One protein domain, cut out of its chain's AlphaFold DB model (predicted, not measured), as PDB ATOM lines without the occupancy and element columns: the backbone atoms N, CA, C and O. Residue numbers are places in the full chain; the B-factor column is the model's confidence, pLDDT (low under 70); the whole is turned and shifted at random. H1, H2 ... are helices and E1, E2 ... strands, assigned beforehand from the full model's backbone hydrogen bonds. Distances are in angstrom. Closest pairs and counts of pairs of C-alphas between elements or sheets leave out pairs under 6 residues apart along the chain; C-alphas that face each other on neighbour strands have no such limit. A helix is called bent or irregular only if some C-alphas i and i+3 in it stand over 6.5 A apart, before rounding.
ATOM      1  N   ALA A 653      14.386  -3.359  49.905       92.88
ATOM      2  CA  ALA A 653      15.009  -3.014  51.184       92.88
ATOM      3  C   ALA A 653      16.556  -2.993  51.148       92.88
ATOM      4  O   ALA A 653      17.164  -2.270  51.943       92.88
ATOM      5  N   ASP A 654      17.178  -3.704  50.207       93.19
ATOM      6  CA  ASP A 654      18.638  -3.837  50.084       93.19
ATOM      7  C   ASP A 654      19.250  -2.830  49.093       93.19
ATOM      8  O   ASP A 654      20.458  -2.843  48.857       93.19
ATOM      9  N   LEU A 655      18.441  -1.944  48.498       94.19
ATOM     10  CA  LEU A 655      18.902  -0.943  47.534       94.19
ATOM     11  C   LEU A 655      19.292   0.363  48.223       94.19
ATOM     12  O   LEU A 655      18.435   1.050  48.773       94.19
ATOM     13  N   TYR A 656      20.563   0.753  48.121       93.88
ATOM     14  CA  TYR A 656      21.096   1.965  48.746       93.88
ATOM     15  C   TYR A 656      21.547   2.988  47.707       93.88
ATOM     16  O   TYR A 656      22.255   2.667  46.754       93.88
ATOM     17  N   THR A 657      21.168   4.249  47.906       93.19
ATOM     18  CA  THR A 657      21.747   5.373  47.161       93.19
ATOM     19  C   THR A 657      23.036   5.814  47.842       93.19
ATOM     20  O   THR A 657      23.022   6.169  49.022       93.19
ATOM     21  N   VAL A 658      24.135   5.823  47.091       92.50
ATOM     22  CA  VAL A 658      25.428   6.321  47.568       92.50
ATOM     23  C   VAL A 658      25.699   7.695  46.972       92.50
ATOM     24  O   VAL A 658      25.376   7.937  45.812       92.50
ATOM     25  N   SER A 659      26.251   8.609  47.765       92.38
ATOM     26  CA  SER A 659      26.637   9.941  47.293       92.38
ATOM     27  C   SER A 659      27.943  10.389  47.930       92.38
ATOM     28  O   SER A 659      28.111  10.283  49.147       92.38
ATOM     29  N   CYS A 660      28.838  10.949  47.123       92.69
ATOM     30  CA  CYS A 660      30.074  11.575  47.579       92.69
ATOM     31  C   CYS A 660      29.906  13.094  47.567       92.69
ATOM     32  O   CYS A 660      29.672  13.676  46.514       92.69
ATOM     33  N   LEU A 661      29.978  13.752  48.726       92.94
ATOM     34  CA  LEU A 661      29.699  15.183  48.854       92.94
ATOM     35  C   LEU A 661      30.944  15.971  49.271       92.94
ATOM     36  O   LEU A 661      31.437  15.789  50.384       92.94
ATOM     37  N   ALA A 662      31.384  16.912  48.435       89.38
ATOM     38  CA  ALA A 662      32.349  17.953  48.797       89.38
ATOM     39  C   ALA A 662      31.614  19.283  48.995       89.38
ATOM     40  O   ALA A 662      30.900  19.747  48.109       89.38
ATOM     41  N   GLU A 663      31.720  19.875  50.187       86.12
ATOM     42  CA  GLU A 663      31.004  21.113  50.559       86.12
ATOM     43  C   GLU A 663      29.480  21.085  50.269       86.12
ATOM     44  O   GLU A 663      28.841  22.115  50.044       86.12
ATOM     45  N   GLY A 664      28.868  19.894  50.290       83.81
ATOM     46  CA  GLY A 664      27.445  19.687  49.985       83.81
ATOM     47  C   GLY A 664      27.104  19.589  48.491       83.81
ATOM     48  O   GLY A 664      25.923  19.518  48.148       83.81
ATOM     49  N   VAL A 665      28.109  19.571  47.614       86.19
ATOM     50  CA  VAL A 665      27.985  19.325  46.172       86.19
ATOM     51  C   VAL A 665      28.382  17.879  45.877       86.19
ATOM     52  O   VAL A 665      29.386  17.401  46.398       86.19
ATOM     53  N   ALA A 666      27.589  17.180  45.062       85.75
ATOM     54  CA  ALA A 666      27.889  15.807  44.668       85.75
ATOM     55  C   ALA A 666      29.081  15.751  43.701       85.75
ATOM     56  O   ALA A 666      29.110  16.492  42.714       85.75
ATOM     57  N   LEU A 667      30.039  14.877  44.003       84.56
ATOM     58  CA  LEU A 667      31.155  14.502  43.144       84.56
ATOM     59  C   LEU A 667      30.789  13.193  42.456       84.56
ATOM     60  O   LEU A 667      30.826  12.144  43.092       84.56
ATOM     61  N   GLU A 668      30.408  13.279  41.185       81.06
ATOM     62  CA  GLU A 668      30.010  12.121  40.389       81.06
ATOM     63  C   GLU A 668      30.808  12.093  39.076       81.06
ATOM     64  O   GLU A 668      30.843  13.122  38.390       81.06
ATOM     65  N   PRO A 669      31.432  10.956  38.713       83.06
ATOM     66  CA  PRO A 669      31.471   9.701  39.472       83.06
ATOM     67  C   PRO A 669      32.429   9.745  40.681       83.06
ATOM     68  O   PRO A 669      33.415  10.485  40.680       83.06
ATOM     69  N   CYS A 670      32.189   8.893  41.682       85.81
ATOM     70  CA  CYS A 670      33.170   8.584  42.731       85.81
ATOM     71  C   CYS A 670      33.345   7.072  42.918       85.81
ATOM     72  O   CYS A 670      32.403   6.297  42.748       85.81
ATOM     73  N   ASN A 671      34.553   6.638  43.271       87.25
ATOM     74  CA  ASN A 671      34.855   5.242  43.575       87.25
ATOM     75  C   ASN A 671      34.674   5.001  45.067       87.25
ATOM     76  O   ASN A 671      35.201   5.745  45.889       87.25
ATOM     77  N   VAL A 672      33.937   3.954  45.420       88.50
ATOM     78  CA  VAL A 672      33.582   3.632  46.801       88.50
ATOM     79  C   VAL A 672      34.067   2.234  47.132       88.50
ATOM     80  O   VAL A 672      33.838   1.300  46.369       88.50
ATOM     81  N   ASN A 673      34.685   2.093  48.301       88.69
ATOM     82  CA  ASN A 673      35.125   0.824  48.861       88.69
ATOM     83  C   ASN A 673      34.485   0.657  50.244       88.69
ATOM     84  O   ASN A 673      34.616   1.531  51.103       88.69
ATOM     85  N   ILE A 674      33.784  -0.452  50.462       88.62
ATOM     86  CA  ILE A 674      33.054  -0.764  51.694       88.62
ATOM     87  C   ILE A 674      33.527  -2.120  52.201       88.62
ATOM     88  O   ILE A 674      33.519  -3.092  51.445       88.62
ATOM     89  N   TYR A 675      33.884  -2.191  53.479       87.62
ATOM     90  CA  TYR A 675      34.391  -3.392  54.133       87.62
ATOM     91  C   TYR A 675      33.610  -3.705  55.405       87.62
ATOM     92  O   TYR A 675      33.057  -2.816  56.055       87.62
ATOM     93  N   THR A 676      33.612  -4.978  55.786       86.06
ATOM     94  CA  THR A 676      33.205  -5.423  57.119       86.06
ATOM     95  C   THR A 676      34.250  -5.012  58.164       86.06
ATOM     96  O   THR A 676      35.356  -4.570  57.846       86.06
ATOM     97  N   GLN A 677      33.946  -5.216  59.449       87.31
ATOM     98  CA  GLN A 677      34.918  -5.008  60.532       87.31
ATOM     99  C   GLN A 677      36.145  -5.931  60.435       87.31
ATOM    100  O   GLN A 677      37.204  -5.608  60.967       87.31
ATOM    101  N   SER A 678      36.004  -7.089  59.787       86.31
ATOM    102  CA  SER A 678      37.086  -8.051  59.567       86.31
ATOM    103  C   SER A 678      37.830  -7.825  58.248       86.31
ATOM    104  O   SER A 678      38.502  -8.741  57.788       86.31
ATOM    105  N   GLU A 679      37.702  -6.633  57.652       83.31
ATOM    106  CA  GLU A 679      38.355  -6.242  56.392       83.31
ATOM    107  C   GLU A 679      37.903  -7.072  55.172       83.31
ATOM    108  O   GLU A 679      38.569  -7.091  54.141       83.31
ATOM    109  N   GLU A 680      36.740  -7.732  55.245       81.81
ATOM    110  CA  GLU A 680      36.148  -8.404  54.082       81.81
ATOM    111  C   GLU A 680      35.434  -7.372  53.205       81.81
ATOM    112  O   GLU A 680      34.651  -6.563  53.700       81.81
ATOM    113  N   GLN A 681      35.696  -7.378  51.898       83.31
ATOM    114  CA  GLN A 681      35.124  -6.393  50.982       83.31
ATOM    115  C   GLN A 681      33.637  -6.681  50.728       83.31
ATOM    116  O   GLN A 681      33.285  -7.752  50.250       83.31
ATOM    117  N   ILE A 682      32.768  -5.715  51.032       84.50
ATOM    118  CA  ILE A 682      31.316  -5.772  50.799       84.50
ATOM    119  C   ILE A 682      30.981  -5.221  49.412       84.50
ATOM    120  O   ILE A 682      30.173  -5.794  48.690       84.50
ATOM    121  N   TYR A 683      31.591  -4.092  49.048       85.94
ATOM    122  CA  TYR A 683      31.355  -3.413  47.777       85.94
ATOM    123  C   TYR A 683      32.606  -2.645  47.358       85.94
ATOM    124  O   TYR A 683      33.248  -2.008  48.196       85.94
ATOM    125  N   ARG A 684      32.938  -2.674  46.067       83.31
ATOM    126  CA  ARG A 684      33.996  -1.844  45.491       83.31
ATOM    127  C   ARG A 684      33.635  -1.449  44.073       83.31
ATOM    128  O   ARG A 684      33.775  -2.260  43.172       83.31
ATOM    129  N   GLY A 685      33.232  -0.209  43.860       79.25
ATOM    130  CA  GLY A 685      32.821   0.219  42.530       79.25
ATOM    131  C   GLY A 685      32.575   1.710  42.423       79.25
ATOM    132  O   GLY A 685      32.584   2.441  43.415       79.25
ATOM    133  N   THR A 686      32.363   2.153  41.191       82.44
ATOM    134  CA  THR A 686      32.009   3.533  40.874       82.44
ATOM    135  C   THR A 686      30.514   3.759  41.096       82.44
ATOM    136  O   THR A 686      29.689   2.975  40.623       82.44
ATOM    137  N   VAL A 687      30.159   4.831  41.801       85.31
ATOM    138  CA  VAL A 687      28.772   5.190  42.129       85.31
ATOM    139  C   VAL A 687      28.377   6.554  41.558       85.31
ATOM    140  O   VAL A 687      29.215   7.301  41.060       85.31
ATOM    141  N   GLY A 688      27.062   6.801  41.602       76.88
ATOM    142  CA  GLY A 688      26.360   8.045  41.269       76.88
ATOM    143  C   GLY A 688      26.332   8.469  39.798       76.88
ATOM    144  O   GLY A 688      25.680   9.454  39.444       76.88
ATOM    145  N   GLU A 689      26.826   7.606  38.915       77.81
ATOM    146  CA  GLU A 689      26.311   7.470  37.552       77.81
ATOM    147  C   GLU A 689      25.414   6.227  37.425       77.81
ATOM    148  O   GLU A 689      25.491   5.280  38.210       77.81
ATOM    149  N   THR A 690      24.514   6.217  36.439       78.44
ATOM    150  CA  THR A 690      23.747   5.006  36.113       78.44
ATOM    151  C   THR A 690      24.663   3.977  35.468       78.44
ATOM    152  O   THR A 690      25.246   4.276  34.425       78.44
ATOM    153  N   ASN A 691      24.733   2.764  36.017       79.38
ATOM    154  CA  ASN A 691      25.535   1.694  35.428       79.38
ATOM    155  C   ASN A 691      24.789   1.089  34.216       79.38
ATOM    156  O   ASN A 691      23.759   0.436  34.403       79.38
ATOM    157  N   PRO A 692      25.275   1.272  32.972       76.94
ATOM    158  CA  PRO A 692      24.602   0.757  31.779       76.94
ATOM    159  C   PRO A 692      24.621  -0.776  31.693       76.94
ATOM    160  O   PRO A 692      23.918  -1.346  30.859       76.94
ATOM    161  N   LEU A 693      25.422  -1.434  32.536       84.12
ATOM    162  CA  LEU A 693      25.524  -2.884  32.640       84.12
ATOM    163  C   LEU A 693      24.611  -3.468  33.729       84.12
ATOM    164  O   LEU A 693      24.591  -4.676  33.928       84.12
ATOM    165  N   ALA A 694      23.847  -2.641  34.443       88.06
ATOM    166  CA  ALA A 694      22.938  -3.083  35.495       88.06
ATOM    167  C   ALA A 694      21.518  -3.389  34.981       88.06
ATOM    168  O   ALA A 694      21.112  -2.879  33.932       88.06
ATOM    169  N   PRO A 695      20.703  -4.146  35.746       91.06
ATOM    170  CA  PRO A 695      19.259  -4.178  35.540       91.06
ATOM    171  C   PRO A 695      18.661  -2.766  35.518       91.06
ATOM    172  O   PRO A 695      19.049  -1.904  36.312       91.06
ATOM    173  N   SER A 696      17.663  -2.533  34.662       89.31
ATOM    174  CA  SER A 696      17.113  -1.188  34.429       89.31
ATOM    175  C   SER A 696      16.517  -0.527  35.678       89.31
ATOM    176  O   SER A 696      16.448   0.701  35.760       89.31
ATOM    177  N   TRP A 697      16.097  -1.329  36.658       90.31
ATOM    178  CA  TRP A 697      15.544  -0.874  37.932       90.31
ATOM    179  C   TRP A 697      16.604  -0.510  38.983       90.31
ATOM    180  O   TRP A 697      16.244   0.152  39.952       90.31
ATOM    181  N   LEU A 698      17.876  -0.897  38.810       90.06
ATOM    182  CA  LEU A 698      18.945  -0.596  39.776       90.06
ATOM    183  C   LEU A 698      19.380   0.879  39.700       90.06
ATOM    184  O   LEU A 698      19.687   1.505  40.713       90.06
ATOM    185  N   GLY A 699      19.363   1.467  38.500       87.44
ATOM    186  CA  GLY A 699      19.706   2.874  38.293       87.44
ATOM    187  C   GLY A 699      21.134   3.205  38.746       87.44
ATOM    188  O   GLY A 699      22.094   2.680  38.189       87.44
ATOM    189  N   SER A 700      21.260   4.111  39.719       85.75
ATOM    190  CA  SER A 700      22.527   4.502  40.363       85.75
ATOM    191  C   SER A 700      22.639   3.992  41.809       85.75
ATOM    192  O   SER A 700      23.452   4.497  42.584       85.75
ATOM    193  N   GLN A 701      21.755   3.074  42.217       90.94
ATOM    194  CA  GLN A 701      21.800   2.445  43.536       90.94
ATOM    195  C   GLN A 701      22.767   1.258  43.524       90.94
ATOM    196  O   GLN A 701      23.075   0.700  42.473       90.94
ATOM    197  N   ILE A 702      23.209   0.857  44.710       91.25
ATOM    198  CA  ILE A 702      23.989  -0.365  44.930       91.25
ATOM    199  C   ILE A 702      23.184  -1.337  45.790       91.25
ATOM    200  O   ILE A 702      22.265  -0.921  46.502       91.25
ATOM    201  N   VAL A 703      23.535  -2.620  45.747       91.31
ATOM    202  CA  VAL A 703      22.898  -3.650  46.575       91.31
ATOM    203  C   VAL A 703      23.754  -3.916  47.811       91.31
ATOM    204  O   VAL A 703      24.929  -4.251  47.691       91.31
ATOM    205  N   ILE A 704      23.164  -3.785  49.001       90.56
ATOM    206  CA  ILE A 704      23.785  -4.117  50.290       90.56
ATOM    207  C   ILE A 704      22.852  -5.068  51.039       90.56
ATOM    208  O   ILE A 704      21.870  -4.640  51.643       90.56
ATOM    209  N   THR A 705      23.177  -6.359  51.012       87.19
ATOM    210  CA  THR A 705      22.367  -7.430  51.624       87.19
ATOM    211  C   THR A 705      22.588  -7.580  53.132       87.19
ATOM    212  O   THR A 705      21.747  -8.140  53.831       87.19
ATOM    213  N   ASP A 706      23.706  -7.065  53.656       88.50
ATOM    214  CA  ASP A 706      23.991  -6.992  55.090       88.50
ATOM    215  C   ASP A 706      24.412  -5.572  55.485       88.50
ATOM    216  O   ASP A 706      25.593  -5.236  55.601       88.50
ATOM    217  N   ILE A 707      23.418  -4.709  55.705       89.81
ATOM    218  CA  ILE A 707      23.670  -3.329  56.137       89.81
ATOM    219  C   ILE A 707      24.327  -3.256  57.522       89.81
ATOM    220  O   ILE A 707      25.011  -2.280  57.831       89.81
ATOM    221  N   GLN A 708      24.152  -4.281  58.363       89.50
ATOM    222  CA  GLN A 708      24.758  -4.297  59.689       89.50
ATOM    223  C   GLN A 708      26.280  -4.432  59.581       89.50
ATOM    224  O   GLN A 708      27.000  -3.732  60.289       89.50
ATOM    225  N   ALA A 709      26.772  -5.226  58.627       85.62
ATOM    226  CA  ALA A 709      28.201  -5.338  58.347       85.62
ATOM    227  C   ALA A 709      28.837  -4.009  57.893       85.62
ATOM    228  O   ALA A 709      29.980  -3.730  58.250       85.62
ATOM    229  N   VAL A 710      28.092  -3.159  57.174       86.75
ATOM    230  CA  VAL A 710      28.544  -1.808  56.777       86.75
ATOM    231  C   VAL A 710      28.589  -0.848  57.971       86.75
ATOM    232  O   VAL A 710      29.495  -0.019  58.073       86.75
ATOM    233  N   LEU A 711      27.608  -0.948  58.876       88.81
ATOM    234  CA  LEU A 711      27.544  -0.135  60.097       88.81
ATOM    235  C   LEU A 711      28.666  -0.474  61.085       88.81
ATOM    236  O   LEU A 711      29.155   0.423  61.772       88.81
ATOM    237  N   ASP A 712      29.052  -1.747  61.157       89.12
ATOM    238  CA  ASP A 712      30.104  -2.235  62.056       89.12
ATOM    239  C   ASP A 712      31.511  -2.180  61.425       89.12
ATOM    240  O   ASP A 712      32.512  -2.325  62.133       89.12
ATOM    241  N   GLY A 713      31.587  -1.994  60.105       88.69
ATOM    242  CA  GLY A 713      32.814  -1.978  59.316       88.69
ATOM    243  C   GLY A 713      33.405  -0.590  59.075       88.69
ATOM    244  O   GLY A 713      33.300   0.314  59.905       88.69
ATOM    245  N   PHE A 714      34.071  -0.436  57.933       89.62
ATOM    246  CA  PHE A 714      34.635   0.834  57.481       89.62
ATOM    247  C   PHE A 714      34.468   0.983  55.971       89.62
ATOM    248  O   PHE A 714      34.387   0.007  55.228       89.62
ATOM    249  N   ALA A 715      34.423   2.226  55.507       90.12
ATOM    250  CA  ALA A 715      34.305   2.542  54.098       90.12
ATOM    251  C   ALA A 715      35.086   3.813  53.776       90.12
ATOM    252  O   ALA A 715      35.204   4.708  54.619       90.12
ATOM    253  N   TYR A 716      35.583   3.901  52.550       91.69
ATOM    254  CA  TYR A 716      36.210   5.102  52.019       91.69
ATOM    255  C   TYR A 716      35.828   5.303  50.555       91.69
ATOM    256  O   TYR A 716      35.436   4.362  49.862       91.69
ATOM    257  N   ALA A 717      35.939   6.542  50.097       89.44
ATOM    258  CA  ALA A 717      35.686   6.919  48.721       89.44
ATOM    259  C   ALA A 717      36.768   7.863  48.194       89.44
ATOM    260  O   ALA A 717      37.340   8.651  48.953       89.44
ATOM    261  N   ASP A 718      37.006   7.803  46.890       88.62
ATOM    262  CA  ASP A 718      37.863   8.720  46.145       88.62
ATOM    263  C   ASP A 718      37.141   9.245  44.899       88.62
ATOM    264  O   ASP A 718      36.278   8.581  44.323       88.62
ATOM    265  N   ALA A 719      37.468  10.470  44.501       82.94
ATOM    266  CA  ALA A 719      37.008  11.061  43.251       82.94
ATOM    267  C   ALA A 719      38.120  11.934  42.662       82.94
ATOM    268  O   ALA A 719      38.837  12.617  43.391       82.94
ATOM    269  N   GLY A 720      38.266  11.933  41.341       69.88
ATOM    270  CA  GLY A 720      39.241  12.774  40.654       69.88
ATOM    271  C   GLY A 720      38.849  12.993  39.202       69.88
ATOM    272  O   GLY A 720      38.213  12.131  38.592       69.88
ATOM    273  N   ASP A 721      39.241  14.137  38.643       56.31
ATOM    274  CA  ASP A 721      39.067  14.433  37.220       56.31
ATOM    275  C   ASP A 721      40.084  13.598  36.413       56.31
ATOM    276  O   ASP A 721      41.197  14.035  36.107       56.31
ATOM    277  N   ARG A 722      39.763  12.325  36.137       47.25
ATOM    278  CA  ARG A 722      40.558  11.496  35.219       47.25
ATOM    279  C   ARG A 722      40.303  11.975  33.790       47.25
ATOM    280  O   ARG A 722      39.453  11.424  33.093       47.25
ATOM    281  N   ASN A 723      41.076  12.947  33.314       40.34
ATOM    282  CA  ASN A 723      41.166  13.191  31.877       40.34
ATOM    283  C   ASN A 723      41.837  11.981  31.206       40.34
ATOM    284  O   ASN A 723      43.054  11.819  31.272       40.34
ATOM    285  N   GLN A 724      41.046  11.158  30.511       38.75
ATOM    286  CA  GLN A 724      41.531  10.098  29.612       38.75
ATOM    287  C   GLN A 724      42.289  10.641  28.375       38.75
ATOM    288  O   GLN A 724      42.773   9.851  27.575       38.75
ATOM    289  N   ASP A 725      42.451  11.964  28.237       34.03
ATOM    290  CA  ASP A 725      42.975  12.626  27.031       34.03
ATOM    291  C   ASP A 725      44.103  13.656  27.303       34.03
ATOM    292  O   ASP A 725      44.191  14.685  26.635       34.03
ATOM    293  N   GLY A 726      44.991  13.414  28.276       37.00
ATOM    294  CA  GLY A 726      46.286  14.122  28.356       37.00
ATOM    295  C   GLY A 726      46.243  15.659  28.494       37.00
ATOM    296  O   GLY A 726      47.128  16.343  27.980       37.00
ATOM    297  N   GLY A 727      45.236  16.217  29.178       34.44
ATOM    298  CA  GLY A 727      45.135  17.645  29.523       34.44
ATOM    299  C   GLY A 727      45.035  17.871  31.038       34.44
ATOM    300  O   GLY A 727      44.454  17.032  31.715       34.44
ATOM    301  N   GLU A 728      45.623  18.983  31.516       38.22
ATOM    302  CA  GLU A 728      45.809  19.475  32.908       38.22
ATOM    303  C   GLU A 728      45.171  18.667  34.068       38.22
ATOM    304  O   GLU A 728      43.971  18.407  34.091       38.22
ATOM    305  N   LEU A 729      46.004  18.341  35.069       46.66
ATOM    306  CA  LEU A 729      45.685  17.569  36.279       46.66
ATOM    307  C   LEU A 729      44.570  18.240  37.106       46.66
ATOM    308  O   LEU A 729      44.736  19.371  37.567       46.66
ATOM    309  N   GLY A 730      43.445  17.546  37.303       56.25
ATOM    310  CA  GLY A 730      42.337  18.026  38.136       56.25
ATOM    311  C   GLY A 730      42.560  17.856  39.643       56.25
ATOM    312  O   GLY A 730      43.523  17.230  40.087       56.25
ATOM    313  N   GLU A 731      41.656  18.431  40.442       66.94
ATOM    314  CA  GLU A 731      41.618  18.247  41.900       66.94
ATOM    315  C   GLU A 731      41.221  16.807  42.266       66.94
ATOM    316  O   GLU A 731      40.243  16.269  41.739       66.94
ATOM    317  N   PHE A 732      41.953  16.204  43.207       79.19
ATOM    318  CA  PHE A 732      41.623  14.902  43.794       79.19
ATOM    319  C   PHE A 732      40.926  15.068  45.145       79.19
ATOM    320  O   PHE A 732      41.302  15.921  45.952       79.19
ATOM    321  N   TYR A 733      39.937  14.218  45.408       84.94
ATOM    322  CA  TYR A 733      39.131  14.209  46.621       84.94
ATOM    323  C   TYR A 733      39.189  12.841  47.296       84.94
ATOM    324  O   TYR A 733      39.032  11.814  46.637       84.94
ATOM    325  N   TYR A 734      39.321  12.836  48.623       89.12
ATOM    326  CA  TYR A 734      39.226  11.632  49.450       89.12
ATOM    327  C   TYR A 734      38.162  11.803  50.529       89.12
ATOM    328  O   TYR A 734      37.942  12.904  51.042       89.12
ATOM    329  N   SER A 735      37.497  10.710  50.897       91.56
ATOM    330  CA  SER A 735      36.520  10.736  51.977       91.56
ATOM    331  C   SER A 735      37.197  10.894  53.339       91.56
ATOM    332  O   SER A 735      38.075  10.105  53.685       91.56
ATOM    333  N   THR A 736      36.728  11.829  54.159       90.44
ATOM    334  CA  THR A 736      37.131  11.962  55.572       90.44
ATOM    335  C   THR A 736      36.184  11.246  56.533       90.44
ATOM    336  O   THR A 736      36.478  11.096  57.719       90.44
ATOM    337  N   GLY A 737      35.053  10.762  56.022       90.00
ATOM    338  CA  GLY A 737      34.109   9.925  56.747       90.00
ATOM    339  C   GLY A 737      32.875   9.611  55.912       90.00
ATOM    340  O   GLY A 737      32.707  10.118  54.802       90.00
ATOM    341  N   TYR A 738      31.986   8.792  56.469       93.88
ATOM    342  CA  TYR A 738      30.716   8.442  55.845       93.88
ATOM    343  C   TYR A 738      29.603   8.299  56.885       93.88
ATOM    344  O   TYR A 738      29.850   8.067  58.070       93.88
ATOM    345  N   THR A 739      28.360   8.451  56.440       93.62
ATOM    346  CA  THR A 739      27.159   8.219  57.247       93.62
ATOM    347  C   THR A 739      26.213   7.279  56.526       93.62
ATOM    348  O   THR A 739      26.023   7.413  55.320       93.62
ATOM    349  N   VAL A 740      25.579   6.381  57.274       94.56
ATOM    350  CA  VAL A 740      24.602   5.415  56.760       94.56
ATOM    351  C   VAL A 740      23.248   5.682  57.414       94.56
ATOM    352  O   VAL A 740      23.155   5.742  58.641       94.56
ATOM    353  N   ASP A 741      22.196   5.816  56.607       95.00
ATOM    354  CA  ASP A 741      20.800   5.837  57.058       95.00
ATOM    355  C   ASP A 741      20.068   4.610  56.488       95.00
ATOM    356  O   ASP A 741      19.654   4.634  55.325       95.00
ATOM    357  N   PRO A 742      19.882   3.537  57.284       92.19
ATOM    358  CA  PRO A 742      19.186   2.327  56.844       92.19
ATOM    359  C   PRO A 742      17.690   2.521  56.566       92.19
ATOM    360  O   PRO A 742      17.081   1.706  55.886       92.19
ATOM    361  N   VAL A 743      17.066   3.575  57.107       91.44
ATOM    362  CA  VAL A 743      15.631   3.841  56.910       91.44
ATOM    363  C   VAL A 743      15.406   4.632  55.628       91.44
ATOM    364  O   VAL A 743      14.447   4.368  54.905       91.44
ATOM    365  N   ALA A 744      16.276   5.607  55.353       93.69
ATOM    366  CA  ALA A 744      16.276   6.348  54.094       93.69
ATOM    367  C   ALA A 744      16.999   5.607  52.956       93.69
ATOM    368  O   ALA A 744      16.900   6.044  51.814       93.69
ATOM    369  N   GLN A 745      17.709   4.519  53.273       96.00
ATOM    370  CA  GLN A 745      18.543   3.726  52.365       96.00
ATOM    371  C   GLN A 745      19.604   4.570  51.651       96.00
ATOM    372  O   GLN A 745      19.761   4.537  50.430       96.00
ATOM    373  N   THR A 746      20.333   5.370  52.433       95.00
ATOM    374  CA  THR A 746      21.377   6.261  51.906       95.00
ATOM    375  C   THR A 746      22.714   6.037  52.593       95.00
ATOM    376  O   THR A 746      22.767   5.821  53.805       95.00
ATOM    377  N   ILE A 747      23.790   6.116  51.811       94.56
ATOM    378  CA  ILE A 747      25.175   6.152  52.284       94.56
ATOM    379  C   ILE A 747      25.805   7.428  51.730       94.56
ATOM    380  O   ILE A 747      25.813   7.651  50.524       94.56
ATOM    381  N   VAL A 748      26.311   8.288  52.605       94.62
ATOM    382  CA  VAL A 748      26.854   9.592  52.211       94.62
ATOM    383  C   VAL A 748      28.295   9.700  52.673       94.62
ATOM    384  O   VAL A 748      28.549   9.683  53.875       94.62
ATOM    385  N   PHE A 749      29.220   9.838  51.727       94.62
ATOM    386  CA  PHE A 749      30.631  10.114  51.982       94.62
ATOM    387  C   PHE A 749      30.861  11.623  52.036       94.62
ATOM    388  O   PHE A 749      30.398  12.369  51.175       94.62
ATOM    389  N   THR A 750      31.576  12.076  53.063       94.19
ATOM    390  CA  THR A 750      32.052  13.461  53.164       94.19
ATOM    391  C   THR A 750      33.442  13.526  52.554       94.19
ATOM    392  O   THR A 750      34.330  12.819  53.020       94.19
ATOM    393  N   MET A 751      33.615  14.342  51.516       90.31
ATOM    394  CA  MET A 751      34.827  14.414  50.699       90.31
ATOM    395  C   MET A 751      35.595  15.711  50.969       90.31
ATOM    396  O   MET A 751      34.989  16.780  51.069       90.31
ATOM    397  N   GLU A 752      36.923  15.631  51.023       88.31
ATOM    398  CA  GLU A 752      37.822  16.789  51.105       88.31
ATOM    399  C   GLU A 752      38.855  16.758  49.970       88.31
ATOM    400  O   GLU A 752      39.341  15.691  49.591       88.31
ATOM    401  N   SER A 753      39.167  17.937  49.414       81.12
ATOM    402  CA  SER A 753      40.174  18.102  48.357       81.12
ATOM    403  C   SER A 753      41.583  17.961  48.931       81.12
ATOM    404  O   SER A 753      41.904  18.564  49.957       81.12
ATOM    405  N   TYR A 754      42.432  17.198  48.242       68.00
ATOM    406  CA  TYR A 754      43.838  16.977  48.595       68.00
ATOM    407  C   TYR A 754      44.821  17.790  47.727       68.00
ATOM    408  O   TYR A 754      46.033  17.616  47.835       68.00
ATOM    409  N   GLY A 755      44.313  18.732  46.920       57.47
ATOM    410  CA  GLY A 755      45.104  19.647  46.089       57.47
ATOM    411  C   GLY A 755      45.284  19.205  44.630       57.47
ATOM    412  O   GLY A 755      44.901  18.107  44.231       57.47
ATOM    413  N   VAL A 756      45.855  20.106  43.822       51.94
ATOM    414  CA  VAL A 756      46.314  19.840  42.449       51.94
ATOM    415  C   VAL A 756      47.715  19.246  42.554       51.94
ATOM    416  O   VAL A 756      48.607  19.901  43.096       51.94
ATOM    417  N   ILE A 757      47.923  18.026  42.055       43.16
ATOM    418  CA  ILE A 757      49.264  17.434  41.961       43.16
ATOM    419  C   ILE A 757      50.031  18.246  40.913       43.16
ATOM    420  O   ILE A 757      49.891  18.031  39.716       43.16
TER     421      ILE A 757
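Overview. This is residues 653 to 757 of the 760 residues of an uncharacterized protein of Oceanobacter sp (UniProt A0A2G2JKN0). One sheet of seven strands curls back on itself like part of a barrel, with E3, E2 and E5 as one leaf, E7, E1 and E4 as the facing leaf and the bent strand E6 as the hinge between them. The barrel is only partly formed: the edge strands E3 and E4 are not neighbours of each other, each having one neighbour, E2 and E1, and the short helix H1 lies at one end, near the end of E2. The printed part has 105 residues, in the order E1, E2, E3, E4, H1, E5, E6, E7; across the mixed sheet the order is E3, E2, E5, E6, E7, E1, E4, and the class is mostly strand. The whole is compact, with a radius of gyration of the C-alphas of 14.2 A and spans of 42 by 30 by 26 A.

Arrangement. E1, residues 655 to 662, is the antiparallel neighbour of E4, residues 701 to 703, with N 656 and O 702 2.9 A apart, within hydrogen-bond range. On its residues 657 to 662 it pairs instead with E7, residues 746 to 756, parallel at 29 degrees, with N 661 and O 749 at 2.8 A. E2, residues 670 to 675, and E3, residues 681 to 687, form a hairpin, with N 672 and O 685 at 2.9 A. The closest C-alphas of E3 and E4, Val 687 and Gln 701, are 7.6 A apart. H1, residues 707 to 712, is on the sheet at a height of 6.7 A, over none of its strands; its closest C-alpha pair with E2 is Val 710 and Tyr 675, 6.6 A. Every O i to N i+4 pair in H1 is within hydrogen-bond range. E5, residues 714 to 720, is antiparallel to E2, with N 673 and O 716 at 2.9 A. E5, E6, residues 731 to 741, and E7 form a meander, each strand the antiparallel neighbour of the one before; N 733 and O 719 are 2.8 A apart, N 736 and O 750 also 2.8 A. E6 bends by 58 degrees at residue 736.

Along the chain. E1 begins at C-alpha 655, (18.902, -0.943, 47.534), and measures 23.2 A. E5 measures 21.1 A, E6 28.6 A and E7 29.9 A, ending at C-alpha 756, (46.314, 19.840, 42.449).

Size, cuts and confidence. The C-alphas farthest apart, Gly 726 and Val 743, are 43.1 A from each other. The printed part has no cut. The link from E3 to E4, residues 688 to 700, is long. Mean pLDDT of the printed part is 82.2; residues 720 to 731 and 754 to 757 are under 70.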